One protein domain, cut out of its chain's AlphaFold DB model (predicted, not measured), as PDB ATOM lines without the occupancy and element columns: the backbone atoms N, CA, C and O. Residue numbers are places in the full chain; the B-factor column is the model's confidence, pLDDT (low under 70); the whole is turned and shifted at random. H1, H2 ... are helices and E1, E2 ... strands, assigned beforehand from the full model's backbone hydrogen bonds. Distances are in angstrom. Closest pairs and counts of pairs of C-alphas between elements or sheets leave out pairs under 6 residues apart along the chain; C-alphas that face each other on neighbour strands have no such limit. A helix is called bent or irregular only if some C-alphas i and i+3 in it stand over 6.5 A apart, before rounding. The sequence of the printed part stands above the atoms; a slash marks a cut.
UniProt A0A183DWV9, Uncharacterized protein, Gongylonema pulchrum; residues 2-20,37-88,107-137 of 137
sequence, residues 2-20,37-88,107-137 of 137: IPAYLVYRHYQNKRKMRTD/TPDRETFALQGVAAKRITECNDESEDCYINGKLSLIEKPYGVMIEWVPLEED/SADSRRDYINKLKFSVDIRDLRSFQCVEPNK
ATOM      1  N   ILE A   2     161.472 186.637 143.449       51.25
ATOM      2  CA  ILE A   2     161.294 185.187 143.276       51.25
ATOM      3  C   ILE A   2     162.120 184.792 142.053       51.25
ATOM      4  O   ILE A   2     161.887 185.347 140.979       51.25
ATOM      5  N   PRO A   3     163.090 183.872 142.175       64.06
ATOM      6  CA  PRO A   3     163.862 183.452 141.024       64.06
ATOM      7  C   PRO A   3     162.938 182.674 140.087       64.06
ATOM      8  O   PRO A   3     162.507 181.570 140.422       64.06
ATOM      9  N   ALA A   4     162.657 183.218 138.900       67.81
ATOM     10  CA  ALA A   4     161.950 182.522 137.819       67.81
ATOM     11  C   ALA A   4     162.541 181.122 137.542       67.81
ATOM     12  O   ALA A   4     161.836 180.196 137.149       67.81
ATOM     13  N   TYR A   5     163.826 180.942 137.859       73.12
ATOM     14  CA  TYR A   5     164.520 179.659 137.868       73.12
ATOM     15  C   TYR A   5     163.875 178.590 138.771       73.12
ATOM     16  O   TYR A   5     163.771 177.435 138.362       73.12
ATOM     17  N   LEU A   6     163.401 178.935 139.976       74.81
ATOM     18  CA  LEU A   6     162.747 177.968 140.873       74.81
ATOM     19  C   LEU A   6     161.431 177.463 140.278       74.81
ATOM     20  O   LEU A   6     161.141 176.266 140.312       74.81
ATOM     21  N   VAL A   7     160.676 178.379 139.676       75.62
ATOM     22  CA  VAL A   7     159.412 178.094 138.998       75.62
ATOM     23  C   VAL A   7     159.647 177.204 137.768       75.62
ATOM     24  O   VAL A   7     158.999 176.169 137.604       75.62
ATOM     25  N   TYR A   8     160.641 177.549 136.946       77.19
ATOM     26  CA  TYR A   8     161.043 176.766 135.778       77.19
ATOM     27  C   TYR A   8     161.537 175.358 136.149       77.19
ATOM     28  O   TYR A   8     161.097 174.368 135.559       77.19
ATOM     29  N   ARG A   9     162.389 175.231 137.174       79.06
ATOM     30  CA  ARG A   9     162.900 173.936 137.653       79.06
ATOM     31  C   ARG A   9     161.771 173.028 138.143       79.06
ATOM     32  O   ARG A   9     161.775 171.831 137.849       79.06
ATOM     33  N   HIS A  10     160.792 173.589 138.855       75.56
ATOM     34  CA  HIS A  10     159.616 172.844 139.303       75.56
ATOM     35  C   HIS A  10     158.794 172.322 138.114       75.56
ATOM     36  O   HIS A  10     158.427 171.143 138.073       75.56
ATOM     37  N   TYR A  11     158.573 173.172 137.109       77.06
ATOM     38  CA  TYR A  11     157.861 172.804 135.887       77.06
ATOM     39  C   TYR A  11     158.568 171.680 135.110       77.06
ATOM     40  O   TYR A  11     157.932 170.704 134.703       77.06
ATOM     41  N   GLN A  12     159.894 171.764 134.960       76.19
ATOM     42  CA  GLN A  12     160.668 170.760 134.228       76.19
ATOM     43  C   GLN A  12     160.699 169.393 134.924       76.19
ATOM     44  O   GLN A  12     160.599 168.363 134.254       76.19
ATOM     45  N   ASN A  13     160.767 169.354 136.257       74.38
ATOM     46  CA  ASN A  13     160.694 168.094 137.002       74.38
ATOM     47  C   ASN A  13     159.339 167.390 136.817       74.38
ATOM     48  O   ASN A  13     159.303 166.173 136.635       74.38
ATOM     49  N   LYS A  14     158.230 168.142 136.783       68.75
ATOM     50  CA  LYS A  14     156.895 167.569 136.547       68.75
ATOM     51  C   LYS A  14     156.708 167.041 135.126       68.75
ATOM     52  O   LYS A  14     156.054 166.018 134.951       68.75
ATOM     53  N   ARG A  15     157.292 167.693 134.114       68.81
ATOM     54  CA  ARG A  15     157.261 167.173 132.734       68.81
ATOM     55  C   ARG A  15     157.950 165.821 132.627       68.81
ATOM     56  O   ARG A  15     157.386 164.927 132.016       68.81
ATOM     57  N   LYS A  16     159.109 165.656 133.270       64.12
ATOM     58  CA  LYS A  16     159.834 164.377 133.290       64.12
ATOM     59  C   LYS A  16     159.026 163.256 133.952       64.12
ATOM     60  O   LYS A  16     159.024 162.153 133.437       64.12
ATOM     61  N   MET A  17     158.285 163.554 135.024       58.50
ATOM     62  CA  MET A  17     157.419 162.572 135.697       58.50
ATOM     63  C   MET A  17     156.172 162.169 134.896       58.50
ATOM     64  O   MET A  17     155.612 161.106 135.138       58.50
ATOM     65  N   ARG A  18     155.706 163.008 133.961       54.69
ATOM     66  CA  ARG A  18     154.520 162.720 133.135       54.69
ATOM     67  C   ARG A  18     154.827 161.902 131.881       54.69
ATOM     68  O   ARG A  18     153.899 161.364 131.293       54.69
ATOM     69  N   THR A  19     156.090 161.807 131.474       54.12
ATOM     70  CA  THR A  19     156.495 161.046 130.281       54.12
ATOM     71  C   THR A  19     156.408 159.524 130.486       54.12
ATOM     72  O   THR A  19     156.359 158.794 129.504       54.12
ATOM     73  N   ASP A  20     156.314 159.049 131.734       54.19
ATOM     74  CA  ASP A  20     156.333 157.617 132.077       54.19
ATOM     75  C   ASP A  20     154.937 156.980 132.285       54.19
ATOM     76  O   ASP A  20     154.851 155.844 132.751       54.19
ATOM     77  N   THR A  37     140.790 167.961 144.943       64.38
ATOM     78  CA  THR A  37     142.154 168.212 145.399       64.38
ATOM     79  C   THR A  37     142.198 169.597 146.044       64.38
ATOM     80  O   THR A  37     141.931 170.580 145.352       64.38
ATOM     81  N   PRO A  38     142.512 169.710 147.347       74.94
ATOM     82  CA  PRO A  38     142.616 171.013 147.987       74.94
ATOM     83  C   PRO A  38     143.752 171.818 147.353       74.94
ATOM     84  O   PRO A  38     144.806 171.261 147.031       74.94
ATOM     85  N   ASP A  39     143.533 173.128 147.215       85.00
ATOM     86  CA  ASP A  39     144.557 174.084 146.796       85.00
ATOM     87  C   ASP A  39     145.815 173.876 147.645       85.00
ATOM     88  O   ASP A  39     145.796 173.987 148.875       85.00
ATOM     89  N   ARG A  40     146.921 173.532 146.984       85.50
ATOM     90  CA  ARG A  40     148.160 173.162 147.662       85.50
ATOM     91  C   ARG A  40     149.194 174.257 147.479       85.50
ATOM     92  O   ARG A  40     149.731 174.449 146.390       85.50
ATOM     93  N   GLU A  41     149.522 174.943 148.568       89.19
ATOM     94  CA  GLU A  41     150.663 175.855 148.602       89.19
ATOM     95  C   GLU A  41     151.962 175.038 148.486       89.19
ATOM     96  O   GLU A  41     152.272 174.193 149.325       89.19
ATOM     97  N   THR A  42     152.703 175.245 147.399       87.00
ATOM     98  CA  THR A  42     153.940 174.501 147.098       87.00
ATOM     99  C   THR A  42     155.197 175.302 147.411       87.00
ATOM    100  O   THR A  42     156.261 174.724 147.636       87.00
ATOM    101  N   PHE A  43     155.076 176.626 147.428       89.06
ATOM    102  CA  PHE A  43     156.140 177.555 147.765       89.06
ATOM    103  C   PHE A  43     155.527 178.817 148.364       89.06
ATOM    104  O   PHE A  43     154.479 179.268 147.908       89.06
ATOM    105  N   ALA A  44     156.203 179.396 149.350       91.06
ATOM    106  CA  ALA A  44     155.822 180.658 149.952       91.06
ATOM    107  C   ALA A  44     157.073 181.470 150.278       91.06
ATOM    108  O   ALA A  44     158.052 180.940 150.802       91.06
ATOM    109  N   LEU A  45     157.013 182.764 149.991       89.38
ATOM    110  CA  LEU A  45     158.025 183.744 150.344       89.38
ATOM    111  C   LEU A  45     157.340 184.904 151.066       89.38
ATOM    112  O   LEU A  45     156.481 185.573 150.498       89.38
ATOM    113  N   GLN A  46     157.707 185.125 152.324       88.88
ATOM    114  CA  GLN A  46     157.254 186.276 153.108       88.88
ATOM    115  C   GLN A  46     158.209 187.464 152.932       88.88
ATOM    116  O   GLN A  46     159.340 187.289 152.474       88.88
ATOM    117  N   GLY A  47     157.755 188.670 153.288       82.81
ATOM    118  CA  GLY A  47     158.553 189.897 153.167       82.81
ATOM    119  C   GLY A  47     158.738 190.361 151.719       82.81
ATOM    120  O   GLY A  47     159.699 191.058 151.402       82.81
ATOM    121  N   VAL A  48     157.849 189.944 150.813       87.56
ATOM    122  CA  VAL A  48     157.861 190.402 149.424       87.56
ATOM    123  C   VAL A  48     157.083 191.699 149.336       87.56
ATOM    124  O   VAL A  48     155.854 191.693 149.426       87.56
ATOM    125  N   ALA A  49     157.802 192.797 149.134       86.38
ATOM    126  CA  ALA A  49     157.206 194.110 149.000       86.38
ATOM    127  C   ALA A  49     156.714 194.372 147.564       86.38
ATOM    128  O   ALA A  49     157.449 194.146 146.599       86.38
ATOM    129  N   ALA A  50     155.481 194.853 147.422       84.50
ATOM    130  CA  ALA A  50     154.901 195.297 146.159       84.50
ATOM    131  C   ALA A  50     154.818 196.829 146.136       84.50
ATOM    132  O   ALA A  50     154.354 197.444 147.097       84.50
ATOM    133  N   LYS A  51     155.264 197.451 145.040       83.25
ATOM    134  CA  LYS A  51     155.159 198.903 144.850       83.25
ATOM    135  C   LYS A  51     153.693 199.285 144.647       83.25
ATOM    136  O   LYS A  51     153.040 198.772 143.738       83.25
ATOM    137  N   ARG A  52     153.182 200.194 145.473       73.31
ATOM    138  CA  ARG A  52     151.857 200.793 145.310       73.31
ATOM    139  C   ARG A  52     151.933 201.812 144.177       73.31
ATOM    140  O   ARG A  52     152.665 202.791 144.266       73.31
ATOM    141  N   ILE A  53     151.167 201.580 143.118       69.75
ATOM    142  CA  ILE A  53     150.973 202.562 142.052       69.75
ATOM    143  C   ILE A  53     149.789 203.429 142.477       69.75
ATOM    144  O   ILE A  53     148.638 203.012 142.359       69.75
ATOM    145  N   THR A  54     150.069 204.595 143.051       64.94
ATOM    146  CA  THR A  54     149.044 205.606 143.339       64.94
ATOM    147  C   THR A  54     148.947 206.530 142.126       64.94
ATOM    148  O   THR A  54     149.967 207.014 141.651       64.94
ATOM    149  N   GLU A  55     147.742 206.779 141.609       57.62
ATOM    150  CA  GLU A  55     147.513 207.634 140.425       57.62
ATOM    151  C   GLU A  55     147.810 209.130 140.668       57.62
ATOM    152  O   GLU A  55     147.785 209.928 139.734       57.62
ATOM    153  N   CYS A  56     148.111 209.530 141.909       49.25
ATOM    154  CA  CYS A  56     148.457 210.906 142.243       49.25
ATOM    155  C   CYS A  56     149.954 211.126 141.999       49.25
ATOM    156  O   CYS A  56     150.795 210.673 142.770       49.25
ATOM    157  N   ASN A  57     150.252 211.796 140.889       50.09
ATOM    158  CA  ASN A  57     151.570 212.221 140.423       50.09
ATOM    159  C   ASN A  57     152.162 213.347 141.296       50.09
ATOM    160  O   ASN A  57     152.560 214.385 140.772       50.09
ATOM    161  N   ASP A  58     152.187 213.153 142.612       50.56
ATOM    162  CA  ASP A  58     153.020 213.945 143.507       50.56
ATOM    163  C   ASP A  58     154.263 213.119 143.828       50.56
ATOM    164  O   ASP A  58     154.184 211.921 144.093       50.56
ATOM    165  N   GLU A  59     155.423 213.764 143.763       52.62
ATOM    166  CA  GLU A  59     156.775 213.202 143.893       52.62
ATOM    167  C   GLU A  59     157.087 212.625 145.294       52.62
ATOM    168  O   GLU A  59     158.239 212.543 145.720       52.62
ATOM    169  N   SER A  60     156.061 212.239 146.045       53.56
ATOM    170  CA  SER A  60     156.143 211.697 147.389       53.56
ATOM    171  C   SER A  60     156.318 210.182 147.339       53.56
ATOM    172  O   SER A  60     155.362 209.451 147.096       53.56
ATOM    173  N   GLU A  61     157.561 209.769 147.573       58.34
ATOM    174  CA  GLU A  61     158.019 208.480 148.102       58.34
ATOM    175  C   GLU A  61     157.359 207.212 147.535       58.34
ATOM    176  O   GLU A  61     156.188 206.908 147.762       58.34
ATOM    177  N   ASP A  62     158.173 206.393 146.861       63.56
ATOM    178  CA  ASP A  62     157.786 205.048 146.445       63.56
ATOM    179  C   ASP A  62     157.226 204.250 147.640       63.56
ATOM    180  O   ASP A  62     157.964 203.734 148.479       63.56
ATOM    181  N   CYS A  63     155.901 204.130 147.708       74.06
ATOM    182  CA  CYS A  63     155.227 203.397 148.769       74.06
ATOM    183  C   CYS A  63     155.261 201.899 148.457       74.06
ATOM    184  O   CYS A  63     154.645 201.446 147.489       74.06
ATOM    185  N   TYR A  64     155.935 201.109 149.289       82.06
ATOM    186  CA  TYR A  64     155.961 199.652 149.177       82.06
ATOM    187  C   TYR A  64     155.094 199.009 150.258       82.06
ATOM    188  O   TYR A  64     155.091 199.440 151.406       82.06
ATOM    189  N   ILE A  65     154.357 197.963 149.891       84.25
ATOM    190  CA  ILE A  65     153.518 197.189 150.807       84.25
ATOM    191  C   ILE A  65     154.142 195.813 150.967       84.25
ATOM    192  O   ILE A  65     154.311 195.107 149.975       84.25
ATOM    193  N   ASN A  66     154.458 195.417 152.195       87.88
ATOM    194  CA  ASN A  66     154.959 194.080 152.489       87.88
ATOM    195  C   ASN A  66     153.862 193.022 152.320       87.88
ATOM    196  O   ASN A  66     152.696 193.239 152.645       87.88
ATOM    197  N   GLY A  67     154.233 191.849 151.812       89.75
ATOM    198  CA  GLY A  67     153.296 190.756 151.601       89.75
ATOM    199  C   GLY A  67     153.933 189.380 151.521       89.75
ATOM    200  O   GLY A  67     155.157 189.210 151.563       89.75
ATOM    201  N   LYS A  68     153.066 188.376 151.435       91.81
ATOM    202  CA  LYS A  68     153.401 186.976 151.196       91.81
ATOM    203  C   LYS A  68     153.125 186.663 149.731       91.81
ATOM    204  O   LYS A  68     152.013 186.870 149.258       91.81
ATOM    205  N   LEU A  69     154.133 186.152 149.036       92.38
ATOM    206  CA  LEU A  69     154.033 185.660 147.667       92.38
ATOM    207  C   LEU A  69     154.074 184.131 147.680       92.38
ATOM    208  O   LEU A  69     155.010 183.536 148.214       92.38
ATOM    209  N   SER A  70     153.080 183.504 147.078       92.50
ATOM    210  CA  SER A  70     152.818 182.073 147.167       92.50
ATOM    211  C   SER A  70     152.644 181.455 145.788       92.50
ATOM    212  O   SER A  70     152.071 182.066 144.890       92.50
ATOM    213  N   LEU A  71     153.124 180.223 145.625       91.56
ATOM    214  CA  LEU A  71     152.851 179.385 144.462       91.56
ATOM    215  C   LEU A  71     151.822 178.326 144.856       91.56
ATOM    216  O   LEU A  71     152.133 177.395 145.608       91.56
ATOM    217  N   ILE A  72     150.605 178.466 144.347       91.19
ATOM    218  CA  ILE A  72     149.469 177.619 144.700       91.19
ATOM    219  C   ILE A  72     149.144 176.709 143.523       91.19
ATOM    220  O   ILE A  72     148.809 177.169 142.434       91.19
ATOM    221  N   GLU A  73     149.258 175.403 143.735       86.81
ATOM    222  CA  GLU A  73     148.798 174.409 142.776       86.81
ATOM    223  C   GLU A  73     147.297 174.200 142.964       86.81
ATOM    224  O   GLU A  73     146.846 173.782 144.031       86.81
ATOM    225  N   LYS A  74     146.547 174.506 141.908       87.38
ATOM    226  CA  LYS A  74     145.105 174.314 141.811       87.38
ATOM    227  C   LYS A  74     144.809 173.253 140.744       87.38
ATOM    228  O   LYS A  74     145.646 172.998 139.872       87.38
ATOM    229  N   PRO A  75     143.609 172.660 140.741       79.06
ATOM    230  CA  PRO A  75     143.225 171.623 139.775       79.06
ATOM    231  C   PRO A  75     143.402 172.046 138.311       79.06
ATOM    232  O   PRO A  75     143.765 171.252 137.444       79.06
ATOM    233  N   TYR A  76     143.182 173.332 138.047       78.56
ATOM    234  CA  TYR A  76     143.178 173.926 136.715       78.56
ATOM    235  C   TYR A  76     144.486 174.636 136.335       78.56
ATOM    236  O   TYR A  76     144.581 175.147 135.216       78.56
ATOM    237  N   GLY A  77     145.493 174.687 137.213       81.81
ATOM    238  CA  GLY A  77     146.730 175.418 136.938       81.81
ATOM    239  C   GLY A  77     147.577 175.707 138.172       81.81
ATOM    240  O   GLY A  77     147.247 175.324 139.288       81.81
ATOM    241  N   VAL A  78     148.697 176.396 137.963       86.06
ATOM    242  CA  VAL A  78     149.549 176.873 139.056       86.06
ATOM    243  C   VAL A  78     149.436 178.389 139.106       86.06
ATOM    244  O   VAL A  78     149.738 179.064 138.122       86.06
ATOM    245  N   MET A  79     149.005 178.904 140.249       88.69
ATOM    246  CA  MET A  79     148.780 180.322 140.491       88.69
ATOM    247  C   MET A  79     149.948 180.919 141.273       88.69
ATOM    248  O   MET A  79     150.454 180.302 142.212       88.69
ATOM    249  N   ILE A  80     150.354 182.129 140.908       91.25
ATOM    250  CA  ILE A  80     151.184 182.993 141.745       91.25
ATOM    251  C   ILE A  80     150.233 183.957 142.450       91.25
ATOM    252  O   ILE A  80     149.596 184.782 141.797       91.25
ATOM    253  N   GLU A  81     150.131 183.841 143.769       92.00
ATOM    254  CA  GLU A  81     149.283 184.688 144.605       92.00
ATOM    255  C   GLU A  81     150.131 185.579 145.499       92.00
ATOM    256  O   GLU A  81     151.022 185.096 146.193       92.00
ATOM    257  N   TRP A  82     149.840 186.875 145.509       93.00
ATOM    258  CA  TRP A  82     150.389 187.797 146.491       93.00
ATOM    259  C   TRP A  82     149.284 188.321 147.387       93.00
ATOM    260  O   TRP A  82     148.239 188.786 146.919       93.00
ATOM    261  N   VAL A  83     149.549 188.276 148.684       90.38
ATOM    262  CA  VAL A  83     148.655 188.780 149.713       90.38
ATOM    263  C   VAL A  83     149.430 189.770 150.577       90.38
ATOM    264  O   VAL A  83     150.493 189.398 151.082       90.38
ATOM    265  N   PRO A  84     148.937 191.006 150.769       87.00
ATOM    266  CA  PRO A  84     149.560 191.934 151.705       87.00
ATOM    267  C   PRO A  84     149.582 191.319 153.109       87.00
ATOM    268  O   PRO A  84     148.607 190.710 153.553       87.00
ATOM    269  N   LEU A  85     150.713 191.461 153.792       84.62
ATOM    270  CA  LEU A  85     150.837 191.153 155.208       84.62
ATOM    271  C   LEU A  85     150.280 192.371 155.940       84.62
ATOM    272  O   LEU A  85     150.705 193.494 155.668       84.62
ATOM    273  N   GLU A  86     149.308 192.165 156.827       69.06
ATOM    274  CA  GLU A  86     148.957 193.211 157.783       69.06
ATOM    275  C   GLU A  86     150.202 193.447 158.644       69.06
ATOM    276  O   GLU A  86     150.582 192.597 159.445       69.06
ATOM    277  N   GLU A  87     150.884 194.574 158.436       58.28
ATOM    278  CA  GLU A  87     151.680 195.145 159.512       58.28
ATOM    279  C   GLU A  87     150.670 195.538 160.586       58.28
ATOM    280  O   GLU A  87     149.803 196.388 160.351       58.28
ATOM    281  N   ASP A  88     150.740 194.855 161.732       50.62
ATOM    282  CA  ASP A  88     150.124 195.318 162.967       50.62
ATOM    283  C   ASP A  88     150.390 196.819 163.060       50.62
ATOM    284  O   ASP A  88     151.536 197.257 162.973       50.62
ATOM    285  N   SER A 107     135.596 200.398 160.985       53.03
ATOM    286  CA  SER A 107     136.742 200.434 160.064       53.03
ATOM    287  C   SER A 107     137.220 199.045 159.615       53.03
ATOM    288  O   SER A 107     137.922 198.941 158.606       53.03
ATOM    289  N   ALA A 108     136.846 197.970 160.317       54.38
ATOM    290  CA  ALA A 108     137.395 196.633 160.073       54.38
ATOM    291  C   ALA A 108     136.999 196.057 158.703       54.38
ATOM    292  O   ALA A 108     137.847 195.476 158.023       54.38
ATOM    293  N   ASP A 109     135.755 196.260 158.267       56.75
ATOM    294  CA  ASP A 109     135.296 195.755 156.968       56.75
ATOM    295  C   ASP A 109     135.854 196.590 155.809       56.75
ATOM    296  O   ASP A 109     136.421 196.025 154.877       56.75
ATOM    297  N   SER A 110     135.891 197.925 155.940       60.56
ATOM    298  CA  SER A 110     136.548 198.795 154.946       60.56
ATOM    299  C   SER A 110     138.037 198.465 154.752       60.56
ATOM    300  O   SER A 110     138.567 198.535 153.642       60.56
ATOM    301  N   ARG A 111     138.719 198.053 155.832       63.53
ATOM    302  CA  ARG A 111     140.130 197.660 155.813       63.53
ATOM    303  C   ARG A 111     140.322 196.309 155.130       63.53
ATOM    304  O   ARG A 111     141.231 196.174 154.317       63.53
ATOM    305  N   ARG A 112     139.458 195.329 155.405       65.06
ATOM    306  CA  ARG A 112     139.476 194.025 154.723       65.06
ATOM    307  C   ARG A 112     139.205 194.168 153.234       65.06
ATOM    308  O   ARG A 112     139.906 193.548 152.439       65.06
ATOM    309  N   ASP A 113     138.252 195.011 152.856       70.81
ATOM    310  CA  ASP A 113     137.940 195.290 151.455       70.81
ATOM    311  C   ASP A 113     139.117 195.961 150.744       70.81
ATOM    312  O   ASP A 113     139.480 195.576 149.630       70.81
ATOM    313  N   TYR A 114     139.788 196.898 151.418       70.06
ATOM    314  CA  TYR A 114     141.009 197.523 150.918       70.06
ATOM    315  C   TYR A 114     142.153 196.513 150.724       70.06
ATOM    316  O   TYR A 114     142.786 196.480 149.669       70.06
ATOM    317  N   ILE A 115     142.392 195.643 151.706       72.12
ATOM    318  CA  ILE A 115     143.398 194.571 151.647       72.12
ATOM    319  C   ILE A 115     143.070 193.586 150.524       72.12
ATOM    320  O   ILE A 115     143.955 193.190 149.767       72.12
ATOM    321  N   ASN A 116     141.799 193.212 150.377       74.75
ATOM    322  CA  ASN A 116     141.343 192.328 149.312       74.75
ATOM    323  C   ASN A 116     141.551 192.947 147.929       74.75
ATOM    324  O   ASN A 116     141.944 192.234 147.011       74.75
ATOM    325  N   LYS A 117     141.373 194.266 147.791       78.69
ATOM    326  CA  LYS A 117     141.637 194.993 146.542       78.69
ATOM    327  C   LYS A 117     143.117 194.975 146.133       78.69
ATOM    328  O   LYS A 117     143.414 195.096 144.950       78.69
ATOM    329  N   LEU A 118     144.037 194.831 147.087       79.19
ATOM    330  CA  LEU A 118     145.482 194.777 146.832       79.19
ATOM    331  C   LEU A 118     145.994 193.370 146.494       79.19
ATOM    332  O   LEU A 118     147.106 193.234 145.986       79.19
ATOM    333  N   LYS A 119     145.216 192.321 146.783       86.00
ATOM    334  CA  LYS A 119     145.593 190.942 146.453       86.00
ATOM    335  C   LYS A 119     145.637 190.768 144.942       86.00
ATOM    336  O   LYS A 119     144.749 191.229 144.231       86.00
ATOM    337  N   PHE A 120     146.624 190.022 144.462       86.88
ATOM    338  CA  PHE A 120     146.634 189.572 143.076       86.88
ATOM    339  C   PHE A 120     146.873 188.070 142.993       86.88
ATOM    340  O   PHE A 120     147.549 187.477 143.831       86.88
ATOM    341  N   SER A 121     146.309 187.469 141.951       87.94
ATOM    342  CA  SER A 121     146.479 186.068 141.591       87.94
ATOM    343  C   SER A 121     146.661 186.005 140.082       87.94
ATOM    344  O   SER A 121     145.858 186.580 139.348       87.94
ATOM    345  N   VAL A 122     147.727 185.360 139.617       86.50
ATOM    346  CA  VAL A 122     148.025 185.217 138.186       86.50
ATOM    347  C   VAL A 122     148.352 183.768 137.857       86.50
ATOM    348  O   VAL A 122     149.079 183.107 138.601       86.50
ATOM    349  N   ASP A 123     147.813 183.257 136.751       84.69
ATOM    350  CA  ASP A 123     148.162 181.926 136.264       84.69
ATOM    351  C   ASP A 123     149.561 181.971 135.641       84.69
ATOM    352  O   ASP A 123     149.878 182.821 134.808       84.69
ATOM    353  N   ILE A 124     150.416 181.014 135.997       81.69
ATOM    354  CA  ILE A 124     151.737 180.873 135.381       81.69
ATOM    355  C   ILE A 124     151.670 180.727 133.850       81.69
ATOM    356  O   ILE A 124     152.620 181.057 133.142       81.69
ATOM    357  N   ARG A 125     150.561 180.209 133.312       76.62
ATOM    358  CA  ARG A 125     150.345 180.082 131.867       76.62
ATOM    359  C   ARG A 125     150.241 181.440 131.182       76.62
ATOM    360  O   ARG A 125     150.674 181.539 130.035       76.62
ATOM    361  N   ASP A 126     149.773 182.466 131.880       74.75
ATOM    362  CA  ASP A 126     149.708 183.833 131.356       74.75
ATOM    363  C   ASP A 126     151.104 184.469 131.289       74.75
ATOM    364  O   ASP A 126     151.348 185.386 130.509       74.75
ATOM    365  N   LEU A 127     152.070 183.911 132.027       66.50
ATOM    366  CA  LEU A 127     153.468 184.334 132.006       66.50
ATOM    367  C   LEU A 127     154.295 183.670 130.893       66.50
ATOM    368  O   LEU A 127     155.502 183.884 130.816       66.50
ATOM    369  N   ARG A 128     153.682 182.876 130.003       59.00
ATOM    370  CA  ARG A 128     154.385 182.199 128.891       59.00
ATOM    371  C   ARG A 128     155.017 183.154 127.874       59.00
ATOM    372  O   ARG A 128     155.855 182.711 127.093       59.00
ATOM    373  N   SER A 129     154.626 184.427 127.865       60.78
ATOM    374  CA  SER A 129     155.271 185.480 127.072       60.78
ATOM    375  C   SER A 129     156.613 185.934 127.656       60.78
ATOM    376  O   SER A 129     157.424 186.514 126.935       60.78
ATOM    377  N   PHE A 130     156.875 185.666 128.938       61.28
ATOM    378  CA  PHE A 130     158.132 186.019 129.579       61.28
ATOM    379  C   PHE A 130     159.179 184.945 129.292       61.28
ATOM    380  O   PHE A 130     159.020 183.768 129.620       61.28
ATOM    381  N   GLN A 131     160.285 185.360 128.682       58.47
ATOM    382  CA  GLN A 131     161.431 184.493 128.470       58.47
ATOM    383  C   GLN A 131     162.108 184.236 129.823       58.47
ATOM    384  O   GLN A 131     162.802 185.097 130.360       58.47
ATOM    385  N   CYS A 132     161.904 183.046 130.393       58.09
ATOM    386  CA  CYS A 132     162.654 182.592 131.561       58.09
ATOM    387  C   CYS A 132     164.113 182.345 131.152       58.09
ATOM    388  O   CYS A 132     164.462 181.248 130.720       58.09
ATOM    389  N   VAL A 133     164.958 183.369 131.252       66.94
ATOM    390  CA  VAL A 133     166.405 183.233 131.056       66.94
ATOM    391  C   VAL A 133     167.005 182.704 132.357       66.94
ATOM    392  O   VAL A 133     166.835 183.312 133.416       66.94
ATOM    393  N   GLU A 134     167.668 181.546 132.301       59.56
ATOM    394  CA  GLU A 134     168.440 181.057 133.445       59.56
ATOM    395  C   GLU A 134     169.568 182.055 133.745       59.56
ATOM    396  O   GLU A 134     170.241 182.507 132.815       59.56
ATOM    397  N   PRO A 135     169.789 182.431 135.017       60.12
ATOM    398  CA  PRO A 135     170.943 183.246 135.356       60.12
ATOM    399  C   PRO A 135     172.210 182.475 134.970       60.12
ATOM    400  O   PRO A 135     172.399 181.331 135.392       60.12
ATOM    401  N   ASN A 136     173.061 183.096 134.151       64.81
ATOM    402  CA  ASN A 136     174.381 182.549 133.854       64.81
ATOM    403  C   ASN A 136     175.169 182.407 135.167       64.81
ATOM    404  O   ASN A 136     175.085 183.281 136.031       64.81
ATOM    405  N   LYS A 137     175.866 181.274 135.302       55.28
ATOM    406  CA  LYS A 137     176.697 180.911 136.460       55.28
ATOM    407  C   LYS A 137     177.730 181.971 136.820       55.28
ATOM    408  O   LYS A 137     178.325 182.542 135.881       55.28
TER     409      LYS A 137
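Overview. This is residues 2 to 20, 37 to 88 and 107 to 137 of the 137 residues of an uncharacterized protein of Gongylonema pulchrum (UniProt A0A183DWV9). A twisted sheet of four antiparallel strands makes the body, with H1 and H3 towards one end of it and H2 towards the other, each helix only grazing the sheet. Residues 12 to 18 of H1 with 19 and 20 stick out at one end, and residues 55 to 61 of the loop between E1 and E2 at the other. The 102 printed residues have three named helices and four strands, in the order H1 E1 E2 E3 H2 E4 H3; the class is mixed. The whole is loose, with a radius of gyration of the C-alphas of 16.8 A and spans of 54 by 36 by 23 A.

Arrangement. H1, residues 4 to 18, grazes the sheet with residues 6 to 11. E1, residues 40 to 51, bends by 74 degrees at residue 47 and forms a hairpin with E2, residues 64 to 74, where N 45 and O 69 are 2.8 A apart. E2 and E3, residues 77 to 84, form a second hairpin, with N 70 and O 81 at 2.7 A; E1 E2 E3 are a meander, each strand the antiparallel neighbour of the one before. H2, residues 107 to 118, comes closest to E3 at the C-alphas of Ile 115 and Pro 84, 6.7 A. E4, residues 120 to 123, is antiparallel to E3, with N 80 and O 122 at 2.8 A. H3, residues 124 to 129, has its closest C-alpha pair with E3 at Ile 124 and Val 78, 5.9 A. The three helices are apart from each other. Every O i to N i+4 pair is within hydrogen-bond range in H1 and H2; in H3 it is 0 of 2, with 2 of 3 O i to N i+3 pairs.

Along the chain. H1 begins at C-alpha 4 (161.950, 182.522, 137.819) and is 21.7 A long. E1 measures 26.8 A, E2 28.5 A, E3 22.3 A and H2 16.8 A. E4 is 10.4 A. H3, 10.1 A, ends at C-alpha 129 (155.271, 185.480, 127.072) and is irregular, with C-alphas 126 and 129 7.2 A apart.

Size, cuts and confidence. The C-alphas of Asp 20 and Asp 58, the farthest apart, are 57.6 A from each other. Residues 21 to 36 and 89 to 106 are not printed; the gaps are 22.2 A and 14.6 A between C-alphas. The link from E1 to E2 is long. The mean pLDDT of the printed part is 73.7, and 41 residues are under 70, among them 53 to 62 and 127 to 137.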